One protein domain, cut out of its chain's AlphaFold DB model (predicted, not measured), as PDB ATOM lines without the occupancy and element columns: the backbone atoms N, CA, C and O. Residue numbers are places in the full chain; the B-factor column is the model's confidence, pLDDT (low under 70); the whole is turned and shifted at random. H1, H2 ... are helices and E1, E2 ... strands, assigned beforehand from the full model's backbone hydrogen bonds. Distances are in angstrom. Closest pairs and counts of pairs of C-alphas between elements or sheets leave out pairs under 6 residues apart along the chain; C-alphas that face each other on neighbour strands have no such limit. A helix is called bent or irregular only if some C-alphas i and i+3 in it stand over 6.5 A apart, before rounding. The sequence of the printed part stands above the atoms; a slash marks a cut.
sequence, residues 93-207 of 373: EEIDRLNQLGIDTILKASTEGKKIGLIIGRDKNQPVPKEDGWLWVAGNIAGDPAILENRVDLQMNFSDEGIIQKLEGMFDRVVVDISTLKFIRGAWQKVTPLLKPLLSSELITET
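Overview. This is residues 93 to 207 of the 373 residues of an uncharacterized protein of Simkania negevensis (strain ATCC VR-1471 / Z) (UniProt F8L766). One twisted sheet of six strands forms a wall, with the long helix H1 over one part of one face and the short helix H4 over another part of that face, near the edge strand E6. H2 packs on H4, off the sheet, H3 only grazes the sheet, and the long link of residues 121 to 133 loops out on the side of the sheet away from H1. The printed part has 115 residues, with four named helices and six named strands in the order H1 E1 E2 E3 E4 H2 E5 H3 H4 E6. The sheet runs E3 E4 E2 E1 E5 E6 and is mixed, and the class is mixed, helices and strands. The whole is compact and rounded, with a radius of gyration of the C-alphas of 12.8 A and spans of 36 by 33 by 26 A.

Along the chain. H1, residues 93 to 111, begins at C-alpha 93 (27.939, -28.879, 48.873) and is 27.0 A long. E1 is residues 115 to 120, 16.7 A, and E2 is residues 134 to 140, 19.7 A, beginning at C-alpha 134 (13.450, -32.647, 24.367). E3, residues 146 to 148, and E4, residues 151 to 155, follow. H2 is residues 161 to 166, E5 residues 173 to 177, H3 residues 178 to 181, and H4 residues 187 to 194, 11.4 A. H4 is neither bent nor irregular, but only just: C-alphas 190 and 193 are 6.2 A apart. E6, residues 202 to 206, ends at C-alpha 206 (16.745, -50.902, 28.682).

Arrangement. H1 is on the sheet at a height of 8.4 A, over E4 and E2, slantwise to the strands at 36 degrees to E4 on the local plane; the closest C-alphas of H1 and E4 are those of Asn 99 and Leu 154, 5.5 A. E2 and E1 are parallel, with N 119 and O 137 at 2.7 A. E4 and E2 are parallel, with N 138 and O 152 at 2.8 A. E3 and E4 form an antiparallel hairpin, with N 153 and O 146 at 2.8 A. E1 and E5 are parallel, with N 175 and O 118 at 2.7 A, and so are E5 and E6, with N 204 and O 174 at 2.7 A. E4, H2 and E5 make a split strand-helix-strand unit, its two strands parallel with E2 and E1 between them, and E5, H3, H4 and E6 make an unsplit one, its strands neighbours; both crossovers are right-handed. H4 is on the same face as H1, giving two layers, helices on one face of a sheet; it lies over E5 at a height of 9.3 A and along the strands. H2 is not on the sheet; it touches H4, with the closest C-alphas those of Ile 164 and Lys 190, 6.5 A, at a shallow tilt of 19 degrees, the same way. H1 and H4 are apart. Each O i to N i+4 pair is within hydrogen-bond range in H1 and H2, 2 of 4 are in H4, and H3 is too short for such a pair.

Size, cuts and confidence. The two C-alphas farthest apart are those of Glu 93 and Leu 199, 36.8 A. The printed part has no cut, and its one long link is E1 to E2. The mean pLDDT of the printed part is 83.5; residues 178 to 187 and 206 to 207 are under 70.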
ATOM      1  N   GLU A  93      28.646 -30.157  49.017       88.69
ATOM      2  CA  GLU A  93      27.939 -28.879  48.873       88.69
ATOM      3  C   GLU A  93      27.910 -28.391  47.415       88.69
ATOM      4  O   GLU A  93      26.899 -27.864  46.944       88.69
ATOM      5  N   GLU A  94      29.003 -28.587  46.674       88.06
ATOM      6  CA  GLU A  94      29.070 -28.266  45.248       88.06
ATOM      7  C   GLU A  94      28.209 -29.215  44.416       88.06
ATOM      8  O   GLU A  94      27.498 -28.755  43.520       88.06
ATOM      9  N   ILE A  95      28.214 -30.509  44.745       87.50
ATOM     10  CA  ILE A  95      27.341 -31.512  44.124       87.50
ATOM     11  C   ILE A  95      25.875 -31.125  44.326       87.50
ATOM     12  O   ILE A  95      25.113 -31.057  43.362       87.50
ATOM     13  N   ASP A  96      25.481 -30.797  45.556       89.31
ATOM     14  CA  ASP A  96      24.111 -30.411  45.891       89.31
ATOM     15  C   ASP A  96      23.695 -29.123  45.168       89.31
ATOM     16  O   ASP A  96      22.578 -29.028  44.643       89.31
ATOM     17  N   ARG A  97      24.605 -28.147  45.070       92.06
ATOM     18  CA  ARG A  97      24.382 -26.903  44.325       92.06
ATOM     19  C   ARG A  97      24.207 -27.152  42.827       92.06
ATOM     20  O   ARG A  97      23.301 -26.576  42.225       92.06
ATOM     21  N   LEU A  98      25.050 -27.986  42.217       91.81
ATOM     22  CA  LEU A  98      24.962 -28.323  40.791       91.81
ATOM     23  C   LEU A  98      23.705 -29.135  40.485       91.81
ATOM     24  O   LEU A  98      23.008 -28.842  39.517       91.81
ATOM     25  N   ASN A  99      23.360 -30.083  41.352       92.06
ATOM     26  CA  ASN A  99      22.106 -30.824  41.285       92.06
ATOM     27  C   ASN A  99      20.893 -29.891  41.354       92.06
ATOM     28  O   ASN A  99      19.954 -30.046  40.575       92.06
ATOM     29  N   GLN A 100      20.902 -28.904  42.258       93.88
ATOM     30  CA  GLN A 100      19.825 -27.918  42.339       93.88
ATOM     31  C   GLN A 100      19.738 -27.072  41.067       93.88
ATOM     32  O   GLN A 100      18.650 -26.908  40.526       93.88
ATOM     33  N   LEU A 101      20.871 -26.605  40.540       94.06
ATOM     34  CA  LEU A 101      20.903 -25.845  39.290       94.06
ATOM     35  C   LEU A 101      20.404 -26.680  38.095       94.06
ATOM     36  O   LEU A 101      19.712 -26.166  37.211       94.06
ATOM     37  N   GLY A 102      20.715 -27.977  38.078       93.81
ATOM     38  CA  GLY A 102      20.190 -28.931  37.107       93.81
ATOM     39  C   GLY A 102      18.671 -29.074  37.208       93.81
ATOM     40  O   GLY A 102      17.978 -28.975  36.197       93.81
ATOM     41  N   ILE A 103      18.134 -29.214  38.423       94.50
ATOM     42  CA  ILE A 103      16.684 -29.239  38.683       94.50
ATOM     43  C   ILE A 103      16.013 -27.947  38.209       94.50
ATOM     44  O   ILE A 103      15.011 -28.005  37.498       94.50
ATOM     45  N   ASP A 104      16.583 -26.787  38.529       94.81
ATOM     46  CA  ASP A 104      16.043 -25.491  38.106       94.81
ATOM     47  C   ASP A 104      16.034 -25.366  36.571       94.81
ATOM     48  O   ASP A 104      15.079 -24.857  35.979       94.81
ATOM     49  N   THR A 105      17.062 -25.903  35.907       95.00
ATOM     50  CA  THR A 105      17.156 -25.967  34.440       95.00
ATOM     51  C   THR A 105      16.070 -26.863  33.844       95.00
ATOM     52  O   THR A 105      15.447 -26.492  32.847       95.00
ATOM     53  N   ILE A 106      15.792 -28.011  34.469       94.88
ATOM     54  CA  ILE A 106      14.710 -28.918  34.060       94.88
ATOM     55  C   ILE A 106      13.353 -28.219  34.172       94.88
ATOM     56  O   ILE A 106      12.562 -28.245  33.225       94.88
ATOM     57  N   LEU A 107      13.093 -27.559  35.304       94.19
ATOM     58  CA  LEU A 107      11.846 -26.828  35.527       94.19
ATOM     59  C   LEU A 107      11.669 -25.714  34.491       94.19
ATOM     60  O   LEU A 107      10.606 -25.616  33.876       94.19
ATOM     61  N   LYS A 108      12.725 -24.935  34.230       94.56
ATOM     62  CA  LYS A 108      12.718 -23.889  33.201       94.56
ATOM     63  C   LYS A 108      12.404 -24.458  31.813       94.56
ATOM     64  O   LYS A 108      11.482 -23.976  31.157       94.56
ATOM     65  N   ALA A 109      13.092 -25.517  31.391       93.62
ATOM     66  CA  ALA A 109      12.847 -26.161  30.101       93.62
ATOM     67  C   ALA A 109      11.400 -26.667  29.969       93.62
ATOM     68  O   ALA A 109      10.773 -26.494  28.924       93.62
ATOM     69  N   SER A 110      10.842 -27.230  31.046       92.62
ATOM     70  CA  SER A 110       9.445 -27.670  31.080       92.62
ATOM     71  C   SER A 110       8.476 -26.490  30.918       92.62
ATOM     72  O   SER A 110       7.497 -26.600  30.183       92.62
ATOM     73  N   THR A 111       8.751 -25.334  31.538       93.75
ATOM     74  CA  THR A 111       7.930 -24.118  31.348       93.75
ATOM     75  C   THR A 111       8.035 -23.519  29.945       93.75
ATOM     76  O   THR A 111       7.083 -22.909  29.468       93.75
ATOM     77  N   GLU A 112       9.154 -23.742  29.255       94.62
ATOM     78  CA  GLU A 112       9.368 -23.354  27.853       94.62
ATOM     79  C   GLU A 112       8.711 -24.332  26.857       94.62
ATOM     80  O   GLU A 112       8.834 -24.165  25.645       94.62
ATOM     81  N   GLY A 113       8.001 -25.353  27.349       93.12
ATOM     82  CA  GLY A 113       7.285 -26.325  26.526       93.12
ATOM     83  C   GLY A 113       8.143 -27.486  26.022       93.12
ATOM     84  O   GLY A 113       7.664 -28.267  25.198       93.12
ATOM     85  N   LYS A 114       9.384 -27.639  26.506       94.19
ATOM     86  CA  LYS A 114      10.198 -28.823  26.201       94.19
ATOM     87  C   LYS A 114       9.682 -30.042  26.966       94.19
ATOM     88  O   LYS A 114       9.266 -29.942  28.122       94.19
ATOM     89  N   LYS A 115       9.767 -31.209  26.331       94.75
ATOM     90  CA  LYS A 115       9.583 -32.501  27.004       94.75
ATOM     91  C   LYS A 115      10.851 -32.885  27.748       94.75
ATOM     92  O   LYS A 115      11.949 -32.604  27.276       94.75
ATOM     93  N   ILE A 116      10.710 -33.537  28.896       96.06
ATOM     94  CA  ILE A 116      11.847 -33.905  29.741       96.06
ATOM     95  C   ILE A 116      11.964 -35.427  29.813       96.06
ATOM     96  O   ILE A 116      11.025 -36.109  30.226       96.06
ATOM     97  N   GLY A 117      13.125 -35.954  29.428       92.94
ATOM     98  CA  GLY A 117      13.470 -37.366  29.568       92.94
ATOM     99  C   GLY A 117      14.528 -37.574  30.650       92.94
ATOM    100  O   GLY A 117      15.531 -36.872  30.647       92.94
ATOM    101  N   LEU A 118      14.336 -38.534  31.552       92.56
ATOM    102  CA  LEU A 118      15.340 -38.992  32.517       92.56
ATOM    103  C   LEU A 118      15.921 -40.330  32.071       92.56
ATOM    104  O   LEU A 118      15.171 -41.206  31.656       92.56
ATOM    105  N   ILE A 119      17.229 -40.520  32.225       89.06
ATOM    106  CA  ILE A 119      17.905 -41.802  32.057       89.06
ATOM    107  C   ILE A 119      18.688 -42.132  33.323       89.06
ATOM    108  O   ILE A 119      19.654 -41.452  33.661       89.06
ATOM    109  N   ILE A 120      18.281 -43.190  34.018       87.25
ATOM    110  CA  ILE A 120      18.925 -43.664  35.243       87.25
ATOM    111  C   ILE A 120      19.977 -44.712  34.881       87.25
ATOM    112  O   ILE A 120      19.684 -45.680  34.175       87.25
ATOM    113  N   GLY A 121      21.194 -44.522  35.394       78.81
ATOM    114  CA  GLY A 121      22.313 -45.447  35.204       78.81
ATOM    115  C   GLY A 121      23.317 -45.053  34.130       78.81
ATOM    116  O   GLY A 121      24.172 -45.874  33.797       78.81
ATOM    117  N   ARG A 122      23.228 -43.827  33.594       76.75
ATOM    118  CA  ARG A 122      24.177 -43.320  32.596       76.75
ATOM    119  C   ARG A 122      25.158 -42.303  33.155       76.75
ATOM    120  O   ARG A 122      24.793 -41.438  33.942       76.75
ATOM    121  N   ASP A 123      26.387 -42.387  32.660       72.62
ATOM    122  CA  ASP A 123      27.480 -41.459  32.960       72.62
ATOM    123  C   ASP A 123      27.538 -40.314  31.943       72.62
ATOM    124  O   ASP A 123      27.070 -40.459  30.808       72.62
ATOM    125  N   LYS A 124      28.192 -39.197  32.296       73.00
ATOM    126  CA  LYS A 124      28.362 -38.014  31.421       73.00
ATOM    127  C   LYS A 124      28.922 -38.335  30.026       73.00
ATOM    128  O   LYS A 124      28.577 -37.685  29.045       73.00
ATOM    129  N   ASN A 125      29.756 -39.373  29.929       73.94
ATOM    130  CA  ASN A 125      30.426 -39.775  28.688       73.94
ATOM    131  C   ASN A 125      29.576 -40.711  27.815       73.94
ATOM    132  O   ASN A 125      29.945 -40.994  26.679       73.94
ATOM    133  N   GLN A 126      28.461 -41.225  28.336       75.00
ATOM    134  CA  GLN A 126      27.572 -42.096  27.576       75.00
ATOM    135  C   GLN A 126      26.576 -41.255  26.782       75.00
ATOM    136  O   GLN A 126      26.123 -40.223  27.279       75.00
ATOM    137  N   PRO A 127      26.220 -41.664  25.555       74.06
ATOM    138  CA  PRO A 127      25.288 -40.905  24.738       74.06
ATOM    139  C   PRO A 127      23.914 -40.825  25.405       74.06
ATOM    140  O   PRO A 127      23.530 -41.703  26.174       74.06
ATOM    141  N   VAL A 128      23.154 -39.793  25.062       79.56
ATOM    142  CA  VAL A 128      21.716 -39.682  25.345       79.56
ATOM    143  C   VAL A 128      20.979 -39.526  24.009       79.56
ATOM    144  O   VAL A 128      21.612 -39.126  23.023       79.56
ATOM    145  N   PRO A 129      19.681 -39.863  23.925       80.44
ATOM    146  CA  PRO A 129      18.910 -39.683  22.702       80.44
ATOM    147  C   PRO A 129      18.934 -38.223  22.238       80.44
ATOM    148  O   PRO A 129      19.037 -37.293  23.037       80.44
ATOM    149  N   LYS A 130      18.840 -38.024  20.926       79.12
ATOM    150  CA  LYS A 130      18.757 -36.698  20.310       79.12
ATOM    151  C   LYS A 130      17.386 -36.577  19.662       79.12
ATOM    152  O   LYS A 130      17.157 -37.142  18.598       79.12
ATOM    153  N   GLU A 131      16.475 -35.890  20.342       83.75
ATOM    154  CA  GLU A 131      15.103 -35.664  19.883       83.75
ATOM    155  C   GLU A 131      14.780 -34.168  19.974       83.75
ATOM    156  O   GLU A 131      14.983 -33.545  21.018       83.75
ATOM    157  N   ASP A 132      14.264 -33.587  18.890       86.62
ATOM    158  CA  ASP A 132      13.898 -32.171  18.859       86.62
ATOM    159  C   ASP A 132      12.767 -31.871  19.850       86.62
ATOM    160  O   ASP A 132      11.783 -32.607  19.956       86.62
ATOM    161  N   GLY A 133      12.904 -30.767  20.589       91.06
ATOM    162  CA  GLY A 133      11.947 -30.378  21.630       91.06
ATOM    163  C   GLY A 133      12.092 -31.142  22.952       91.06
ATOM    164  O   GLY A 133      11.249 -30.965  23.834       91.06
ATOM    165  N   TRP A 134      13.148 -31.947  23.118       92.94
ATOM    166  CA  TRP A 134      13.450 -32.647  24.367       92.94
ATOM    167  C   TRP A 134      14.656 -32.060  25.103       92.94
ATOM    168  O   TRP A 134      15.622 -31.601  24.495       92.94
ATOM    169  N   LEU A 135      14.608 -32.119  26.432       93.94
ATOM    170  CA  LEU A 135      15.773 -32.022  27.303       93.94
ATOM    171  C   LEU A 135      16.008 -33.390  27.943       93.94
ATOM    172  O   LEU A 135      15.113 -33.935  28.594       93.94
ATOM    173  N   TRP A 136      17.215 -33.925  27.774       92.31
ATOM    174  CA  TRP A 136      17.606 -35.195  28.375       92.31
ATOM    175  C   TRP A 136      18.406 -34.986  29.652       92.31
ATOM    176  O   TRP A 136      19.333 -34.179  29.713       92.31
ATOM    177  N   VAL A 137      18.036 -35.746  30.670       92.25
ATOM    178  CA  VAL A 137      18.645 -35.760  31.990       92.25
ATOM    179  C   VAL A 137      19.244 -37.138  32.201       92.25
ATOM    180  O   VAL A 137      18.549 -38.134  32.028       92.25
ATOM    181  N   ALA A 138      20.512 -37.217  32.570       89.56
ATOM    182  CA  ALA A 138      21.135 -38.462  32.990       89.56
ATOM    183  C   ALA A 138      21.393 -38.418  34.494       89.56
ATOM    184  O   ALA A 138      21.832 -37.405  35.031       89.56
ATOM    185  N   GLY A 139      21.077 -39.513  35.177       85.12
ATOM    186  CA  GLY A 139      21.211 -39.635  36.619       85.12
ATOM    187  C   GLY A 139      22.047 -40.849  36.997       85.12
ATOM    188  O   GLY A 139      21.695 -41.978  36.642       85.12
ATOM    189  N   ASN A 140      23.117 -40.636  37.762       79.19
ATOM    190  CA  ASN A 140      23.910 -41.712  38.355       79.19
ATOM    191  C   ASN A 140      24.377 -41.325  39.766       79.19
ATOM    192  O   ASN A 140      24.780 -40.194  39.999       79.19
ATOM    193  N   ILE A 141      24.365 -42.269  40.708       74.75
ATOM    194  CA  ILE A 141      24.836 -42.056  42.084       74.75
ATOM    195  C   ILE A 141      26.321 -41.665  42.145       74.75
ATOM    196  O   ILE A 141      26.719 -40.880  43.000       74.75
ATOM    197  N   ALA A 142      27.121 -42.187  41.213       73.50
ATOM    198  CA  ALA A 142      28.546 -41.896  41.069       73.50
ATOM    199  C   ALA A 142      28.845 -41.017  39.838       73.50
ATOM    200  O   ALA A 142      29.962 -41.026  39.333       73.50
ATOM    201  N   GLY A 143      27.830 -40.331  39.302       70.81
ATOM    202  CA  GLY A 143      28.000 -39.439  38.158       70.81
ATOM    203  C   GLY A 143      28.674 -38.124  38.543       70.81
ATOM    204  O   GLY A 143      28.677 -37.747  39.707       70.81
ATOM    205  N   ASP A 144      29.178 -37.403  37.545       79.06
ATOM    206  CA  ASP A 144      29.625 -36.020  37.713       79.06
ATOM    207  C   ASP A 144      28.480 -35.079  37.323       79.06
ATOM    208  O   ASP A 144      28.060 -35.104  36.158       79.06
ATOM    209  N   PRO A 145      27.964 -34.251  38.245       84.44
ATOM    210  CA  PRO A 145      26.869 -33.355  37.931       84.44
ATOM    211  C   PRO A 145      27.354 -32.246  36.990       84.44
ATOM    212  O   PRO A 145      28.370 -31.594  37.233       84.44
ATOM    213  N   ALA A 146      26.629 -32.022  35.898       86.12
ATOM    214  CA  ALA A 146      27.005 -31.059  34.869       86.12
ATOM    215  C   ALA A 146      25.777 -30.518  34.137       86.12
ATOM    216  O   ALA A 146      24.756 -31.189  34.002       86.12
ATOM    217  N   ILE A 147      25.884 -29.295  33.623       85.50
ATOM    218  CA  ILE A 147      24.862 -28.702  32.760       85.50
ATOM    219  C   ILE A 147      25.511 -28.410  31.420       85.50
ATOM    220  O   ILE A 147      26.420 -27.588  31.313       85.50
ATOM    221  N   LEU A 148      25.046 -29.123  30.407       82.25
ATOM    222  CA  LEU A 148      25.495 -29.032  29.031       82.25
ATOM    223  C   LEU A 148      24.359 -28.458  28.182       82.25
ATOM    224  O   LEU A 148      23.190 -28.522  28.555       82.25
ATOM    225  N   GLU A 149      24.691 -27.925  27.008       78.44
ATOM    226  CA  GLU A 149      23.741 -27.207  26.140       78.44
ATOM    227  C   GLU A 149      22.442 -27.989  25.860       78.44
ATOM    228  O   GLU A 149      21.365 -27.402  25.793       78.44
ATOM    229  N   ASN A 150      22.531 -29.319  25.765       81.38
ATOM    230  CA  ASN A 150      21.404 -30.201  25.445       81.38
ATOM    231  C   ASN A 150      21.197 -31.335  26.463       81.38
ATOM    232  O   ASN A 150      20.476 -32.294  26.178       81.38
ATOM    233  N   ARG A 151      21.851 -31.268  27.629       87.75
ATOM    234  CA  ARG A 151      21.818 -32.338  28.632       87.75
ATOM    235  C   ARG A 151      22.047 -31.804  30.038       87.75
ATOM    236  O   ARG A 151      22.887 -30.937  30.244       87.75
ATOM    237  N   VAL A 152      21.353 -32.390  31.004       91.12
ATOM    238  CA  VAL A 152      21.658 -32.222  32.428       91.12
ATOM    239  C   VAL A 152      22.158 -33.551  32.982       91.12
ATOM    240  O   VAL A 152      21.526 -34.582  32.782       91.12
ATOM    241  N   ASP A 153      23.282 -33.534  33.679       90.81
ATOM    242  CA  ASP A 153      23.801 -34.660  34.443       90.81
ATOM    243  C   ASP A 153      23.574 -34.390  35.930       90.81
ATOM    244  O   ASP A 153      23.977 -33.349  36.449       90.81
ATOM    245  N   LEU A 154      22.904 -35.322  36.603       90.81
ATOM    246  CA  LEU A 154      22.612 -35.265  38.030       90.81
ATOM    247  C   LEU A 154      23.364 -36.381  38.750       90.81
ATOM    248  O   LEU A 154      23.291 -37.552  38.361       90.81
ATOM    249  N   GLN A 155      24.020 -36.028  39.852       90.56
ATOM    250  CA  GLN A 155      24.602 -37.005  40.759       90.56
ATOM    251  C   GLN A 155      23.628 -37.282  41.899       90.56
ATOM    252  O   GLN A 155      23.583 -36.542  42.880       90.56
ATOM    253  N   MET A 156      22.800 -38.317  41.764       86.31
ATOM    254  CA  MET A 156      21.706 -38.570  42.706       86.31
ATOM    255  C   MET A 156      21.512 -40.049  43.014       86.31
ATOM    256  O   MET A 156      21.643 -40.921  42.153       86.31
ATOM    257  N   ASN A 157      21.130 -40.321  44.261       84.56
ATOM    258  CA  ASN A 157      20.731 -41.646  44.708       84.56
ATOM    259  C   ASN A 157      19.222 -41.845  44.497       84.56
ATOM    260  O   ASN A 157      18.418 -41.451  45.335       84.56
ATOM    261  N   PHE A 158      18.830 -42.509  43.408       82.25
ATOM    262  CA  PHE A 158      17.420 -42.827  43.112       82.25
ATOM    263  C   PHE A 158      16.812 -43.905  44.031       82.25
ATOM    264  O   PHE A 158      15.656 -44.291  43.865       82.25
ATOM    265  N   SER A 159      17.569 -44.383  45.022       77.12
ATOM    266  CA  SER A 159      17.046 -45.175  46.136       77.12
ATOM    267  C   SER A 159      16.655 -44.315  47.342       77.12
ATOM    268  O   SER A 159      16.047 -44.849  48.269       77.12
ATOM    269  N   ASP A 160      16.973 -43.021  47.356       82.38
ATOM    270  CA  ASP A 160      16.628 -42.096  48.438       82.38
ATOM    271  C   ASP A 160      15.222 -41.501  48.252       82.38
ATOM    272  O   ASP A 160      14.907 -40.936  47.206       82.38
ATOM    273  N   GLU A 161      14.367 -41.617  49.270       82.88
ATOM    274  CA  GLU A 161      12.979 -41.127  49.206       82.88
ATOM    275  C   GLU A 161      12.887 -39.603  49.073       82.88
ATOM    276  O   GLU A 161      11.998 -39.102  48.388       82.88
ATOM    277  N   GLY A 162      13.799 -38.853  49.698       86.50
ATOM    278  CA  GLY A 162      13.827 -37.395  49.606       86.50
ATOM    279  C   GLY A 162      14.160 -36.926  48.192       86.50
ATOM    280  O   GLY A 162      13.551 -35.980  47.692       86.50
ATOM    281  N   ILE A 163      15.067 -37.631  47.509       86.25
ATOM    282  CA  ILE A 163      15.363 -37.395  46.090       86.25
ATOM    283  C   ILE A 163      14.151 -37.711  45.212       86.25
ATOM    284  O   ILE A 163      13.797 -36.892  44.364       86.25
ATOM    285  N   ILE A 164      13.491 -38.856  45.419       87.38
ATOM    286  CA  ILE A 164      12.293 -39.217  44.644       87.38
ATOM    287  C   ILE A 164      11.188 -38.169  44.819       87.38
ATOM    288  O   ILE A 164      10.625 -37.723  43.823       87.38
ATOM    289  N   GLN A 165      10.932 -37.713  46.048       87.56
ATOM    290  CA  GLN A 165       9.947 -36.661  46.328       87.56
ATOM    291  C   GLN A 165      10.291 -35.338  45.639       87.56
ATOM    292  O   GLN A 165       9.415 -34.667  45.103       87.56
ATOM    293  N   LYS A 166      11.573 -34.959  45.618       89.56
ATOM    294  CA  LYS A 166      12.030 -33.726  44.962       89.56
ATOM    295  C   LYS A 166      11.813 -33.749  43.448       89.56
ATOM    296  O   LYS A 166      11.627 -32.697  42.844       89.56
ATOM    297  N   LEU A 167      11.876 -34.937  42.852       92.19
ATOM    298  CA  LEU A 167      11.782 -35.158  41.412       92.19
ATOM    299  C   LEU A 167      10.404 -35.660  40.952       92.19
ATOM    300  O   LEU A 167      10.219 -35.972  39.772       92.19
ATOM    301  N   GLU A 168       9.447 -35.764  41.871       92.06
ATOM    302  CA  GLU A 168       8.126 -36.320  41.606       92.06
ATOM    303  C   GLU A 168       7.406 -35.532  40.503       92.06
ATOM    304  O   GLU A 168       7.331 -34.301  40.519       92.06
ATOM    305  N   GLY A 169       6.869 -36.248  39.516       89.62
ATOM    306  CA  GLY A 169       6.073 -35.661  38.446       89.62
ATOM    307  C   GLY A 169       6.848 -34.791  37.455       89.62
ATOM    308  O   GLY A 169       6.214 -34.036  36.718       89.62
ATOM    309  N   MET A 170       8.182 -34.852  37.415       94.12
ATOM    310  CA  MET A 170       8.986 -33.952  36.581       94.12
ATOM    311  C   MET A 170       9.183 -34.431  35.136       94.12
ATOM    312  O   MET A 170       9.401 -33.602  34.249       94.12
ATOM    313  N   PHE A 171       9.088 -35.734  34.864       94.75
ATOM    314  CA  PHE A 171       9.562 -36.307  33.599       94.75
ATOM    315  C   PHE A 171       8.434 -36.817  32.699       94.75
ATOM    316  O   PHE A 171       7.552 -37.548  33.133       94.75
ATOM    317  N   ASP A 172       8.474 -36.473  31.412       89.06
ATOM    318  CA  ASP A 172       7.589 -37.063  30.397       89.06
ATOM    319  C   ASP A 172       8.009 -38.503  30.076       89.06
ATOM    320  O   ASP A 172       7.184 -39.342  29.721       89.06
ATOM    321  N   ARG A 173       9.303 -38.803  30.212       88.25
ATOM    322  CA  ARG A 173       9.852 -40.133  29.968       88.25
ATOM    323  C   ARG A 173      10.922 -40.465  30.996       88.25
ATOM    324  O   ARG A 173      11.783 -39.636  31.268       88.25
ATOM    325  N   VAL A 174      10.901 -41.674  31.539       86.25
ATOM    326  CA  VAL A 174      11.959 -42.201  32.412       86.25
ATOM    327  C   VAL A 174      12.493 -43.467  31.773       86.25
ATOM    328  O   VAL A 174      11.728 -44.360  31.447       86.25
ATOM    329  N   VAL A 175      13.797 -43.548  31.586       84.44
ATOM    330  CA  VAL A 175      14.505 -44.682  31.005       84.44
ATOM    331  C   VAL A 175      15.399 -45.263  32.091       84.44
ATOM    332  O   VAL A 175      16.153 -44.530  32.726       84.44
ATOM    333  N   VAL A 176      15.315 -46.565  32.340       79.75
ATOM    334  CA  VAL A 176      16.093 -47.228  33.391       79.75
ATOM    335  C   VAL A 176      16.896 -48.370  32.794       79.75
ATOM    336  O   VAL A 176      16.326 -49.298  32.219       79.75
ATOM    337  N   ASP A 177      18.216 -48.321  32.960       74.19
ATOM    338  CA  ASP A 177      19.083 -49.461  32.664       74.19
ATOM    339  C   ASP A 177      18.753 -50.597  33.645       74.19
ATOM    340  O   ASP A 177      18.828 -50.429  34.867       74.19
ATOM    341  N   ILE A 178      18.386 -51.770  33.124       68.38
ATOM    342  CA  ILE A 178      17.983 -52.937  33.916       68.38
ATOM    343  C   ILE A 178      19.058 -53.345  34.930       68.38
ATOM    344  O   ILE A 178      18.742 -53.812  36.026       68.38
ATOM    345  N   SER A 179      20.333 -53.115  34.601       67.19
ATOM    346  CA  SER A 179      21.464 -53.411  35.477       67.19
ATOM    347  C   SER A 179      21.477 -52.543  36.736       67.19
ATOM    348  O   SER A 179      22.085 -52.937  37.735       67.19
ATOM    349  N   THR A 180      20.774 -51.404  36.715       69.75
ATOM    350  CA  THR A 180      20.641 -50.492  37.855       69.75
ATOM    351  C   THR A 180      19.447 -50.779  38.749       69.75
ATOM    352  O   THR A 180      19.513 -50.486  39.941       69.75
ATOM    353  N   LEU A 181      18.400 -51.439  38.239       68.25
ATOM    354  CA  LEU A 181      17.206 -51.772  39.027       68.25
ATOM    355  C   LEU A 181      17.542 -52.589  40.277       68.25
ATOM    356  O   LEU A 181      16.922 -52.408  41.319       68.25
ATOM    357  N   LYS A 182      18.567 -53.446  40.203       64.62
ATOM    358  CA  LYS A 182      19.035 -54.264  41.333       64.62
ATOM    359  C   LYS A 182      19.555 -53.433  42.517       64.62
ATOM    360  O   LYS A 182      19.660 -53.943  43.625       64.62
ATOM    361  N   PHE A 183      19.884 -52.162  42.301       62.97
ATOM    362  CA  PHE A 183      20.337 -51.249  43.351       62.97
ATOM    363  C   PHE A 183      19.214 -50.357  43.893       62.97
ATOM    364  O   PHE A 183      19.416 -49.664  44.891       62.97
ATOM    365  N   ILE A 184      18.026 -50.397  43.277       66.69
ATOM    366  CA  ILE A 184      16.859 -49.606  43.666       66.69
ATOM    367  C   ILE A 184      15.826 -50.532  44.305       66.69
ATOM    368  O   ILE A 184      15.066 -51.232  43.637       66.69
ATOM    369  N   ARG A 185      15.785 -50.553  45.641       64.69
ATOM    370  CA  ARG A 185      14.785 -51.342  46.375       64.69
ATOM    371  C   ARG A 185      13.383 -50.814  46.067       64.69
ATOM    372  O   ARG A 185      13.139 -49.626  46.246       64.69
ATOM    373  N   GLY A 186      12.475 -51.692  45.637       66.19
ATOM    374  CA  GLY A 186      11.150 -51.269  45.173       66.19
ATOM    375  C   GLY A 186      11.252 -50.370  43.940       66.19
ATOM    376  O   GLY A 186      10.618 -49.320  43.888       66.19
ATOM    377  N   ALA A 187      12.115 -50.736  42.982       69.50
ATOM    378  CA  ALA A 187      12.479 -49.892  41.846       69.50
ATOM    379  C   ALA A 187      11.268 -49.238  41.181       69.50
ATOM    380  O   ALA A 187      11.252 -48.024  41.016       69.50
ATOM    381  N   TRP A 188      10.220 -50.010  40.884       73.06
ATOM    382  CA  TRP A 188       9.013 -49.504  40.231       73.06
ATOM    383  C   TRP A 188       8.228 -48.521  41.095       73.06
ATOM    384  O   TRP A 188       7.754 -47.513  40.572       73.06
ATOM    385  N   GLN A 189       8.134 -48.766  42.402       72.12
ATOM    386  CA  GLN A 189       7.537 -47.840  43.362       72.12
ATOM    387  C   GLN A 189       8.292 -46.504  43.403       72.12
ATOM    388  O   GLN A 189       7.666 -45.479  43.639       72.12
ATOM    389  N   LYS A 190       9.607 -46.509  43.142       77.88
ATOM    390  CA  LYS A 190      10.467 -45.315  43.184       77.88
ATOM    391  C   LYS A 190      10.562 -44.566  41.865       77.88
ATOM    392  O   LYS A 190      10.527 -43.343  41.864       77.88
ATOM    393  N   VAL A 191      10.649 -45.268  40.736       80.25
ATOM    394  CA  VAL A 191      10.810 -44.613  39.425       80.25
ATOM    395  C   VAL A 191       9.485 -44.172  38.810       80.25
ATOM    396  O   VAL A 191       9.467 -43.211  38.051       80.25
ATOM    397  N   THR A 192       8.366 -44.827  39.139       79.62
ATOM    398  CA  THR A 192       7.052 -44.444  38.588       79.62
ATOM    399  C   THR A 192       6.614 -43.038  39.027       79.62
ATOM    400  O   THR A 192       6.164 -42.290  38.161       79.62
ATOM    401  N   PRO A 193       6.768 -42.624  40.306       87.50
ATOM    402  CA  PRO A 193       6.440 -41.264  40.746       87.50
ATOM    403  C   PRO A 193       7.222 -40.157  40.033       87.50
ATOM    404  O   PRO A 193       6.757 -39.026  39.980       87.50
ATOM    405  N   LEU A 194       8.384 -40.459  39.448       89.56
ATOM    406  CA  LEU A 194       9.172 -39.479  38.693       89.56
ATOM    407  C   LEU A 194       8.443 -39.012  37.418       89.56
ATOM    408  O   LEU A 194       8.683 -37.910  36.923       89.56
ATOM    409  N   LEU A 195       7.538 -39.832  36.879       85.94
ATOM    410  CA  LEU A 195       6.782 -39.501  35.677       85.94
ATOM    411  C   LEU A 195       5.706 -38.458  35.965       85.94
ATOM    412  O   LEU A 195       4.957 -38.561  36.938       85.94
ATOM    413  N   LYS A 196       5.538 -37.513  35.039       87.38
ATOM    414  CA  LYS A 196       4.376 -36.628  34.985       87.38
ATOM    415  C   LYS A 196       3.092 -37.463  35.029       87.38
ATOM    416  O   LYS A 196       3.027 -38.497  34.354       87.38
ATOM    417  N   PRO A 197       2.035 -37.005  35.723       82.31
ATOM    418  CA  PRO A 197       0.757 -37.708  35.818       82.31
ATOM    419  C   PRO A 197      -0.077 -37.561  34.526       82.31
ATOM    420  O   PRO A 197      -1.232 -37.141  34.552       82.31
ATOM    421  N   LEU A 198       0.521 -37.888  33.379       76.12
ATOM    422  CA  LEU A 198      -0.070 -37.827  32.046       76.12
ATOM    423  C   LEU A 198      -0.118 -39.232  31.442       76.12
ATOM    424  O   LEU A 198       0.783 -40.043  31.638       76.12
ATOM    425  N   LEU A 199      -1.154 -39.514  30.649       72.50
ATOM    426  CA  LEU A 199      -1.282 -40.798  29.942       72.50
ATOM    427  C   LEU A 199      -0.207 -40.999  28.867       72.50
ATOM    428  O   LEU A 199       0.058 -42.127  28.465       72.50
ATOM    429  N   SER A 200       0.384 -39.904  28.393       76.12
ATOM    430  CA  SER A 200       1.480 -39.909  27.429       76.12
ATOM    431  C   SER A 200       2.850 -40.127  28.067       76.12
ATOM    432  O   SER A 200       3.830 -40.161  27.330       76.12
ATOM    433  N   SER A 201       2.938 -40.202  29.400       77.50
ATOM    434  CA  SER A 201       4.209 -40.424  30.080       77.50
ATOM    435  C   SER A 201       4.666 -41.874  29.923       77.50
ATOM    436  O   SER A 201       3.865 -42.806  30.029       77.50
ATOM    437  N   GLU A 202       5.962 -42.068  29.697       77.94
ATOM    438  CA  GLU A 202       6.536 -43.371  29.347       77.94
ATOM    439  C   GLU A 202       7.640 -43.781  30.323       77.94
ATOM    440  O   GLU A 202       8.619 -43.061  30.507       77.94
ATOM    441  N   LEU A 203       7.528 -44.975  30.904       79.12
ATOM    442  CA  LEU A 203       8.639 -45.633  31.582       79.12
ATOM    443  C   LEU A 203       9.245 -46.666  30.637       79.12
ATOM    444  O   LEU A 203       8.554 -47.554  30.152       79.12
ATOM    445  N   ILE A 204      10.535 -46.559  30.371       75.75
ATOM    446  CA  ILE A 204      11.269 -47.435  29.471       75.75
ATOM    447  C   ILE A 204      12.318 -48.178  30.281       75.75
ATOM    448  O   ILE A 204      13.000 -47.595  31.120       75.75
ATOM    449  N   THR A 205      12.460 -49.471  30.027       70.81
ATOM    450  CA  THR A 205      13.529 -50.274  30.627       70.81
ATOM    451  C   THR A 205      14.431 -50.790  29.522       70.81
ATOM    452  O   THR A 205      13.951 -51.351  28.532       70.81
ATOM    453  N   GLU A 206      15.728 -50.532  29.662       67.56
ATOM    454  CA  GLU A 206      16.745 -50.902  28.682       67.56
ATOM    455  C   GLU A 206      17.552 -52.085  29.191       67.56
ATOM    456  O   GLU A 206      17.971 -52.117  30.347       67.56
ATOM    457  N   THR A 207      17.811 -53.044  28.311       58.38
ATOM    458  CA  THR A 207      18.741 -54.138  28.579       58.38
ATOM    459  C   THR A 207      20.038 -53.846  27.834       58.38
ATOM    460  O   THR A 207      20.006 -53.461  26.667       58.38
TER     461      THR A 207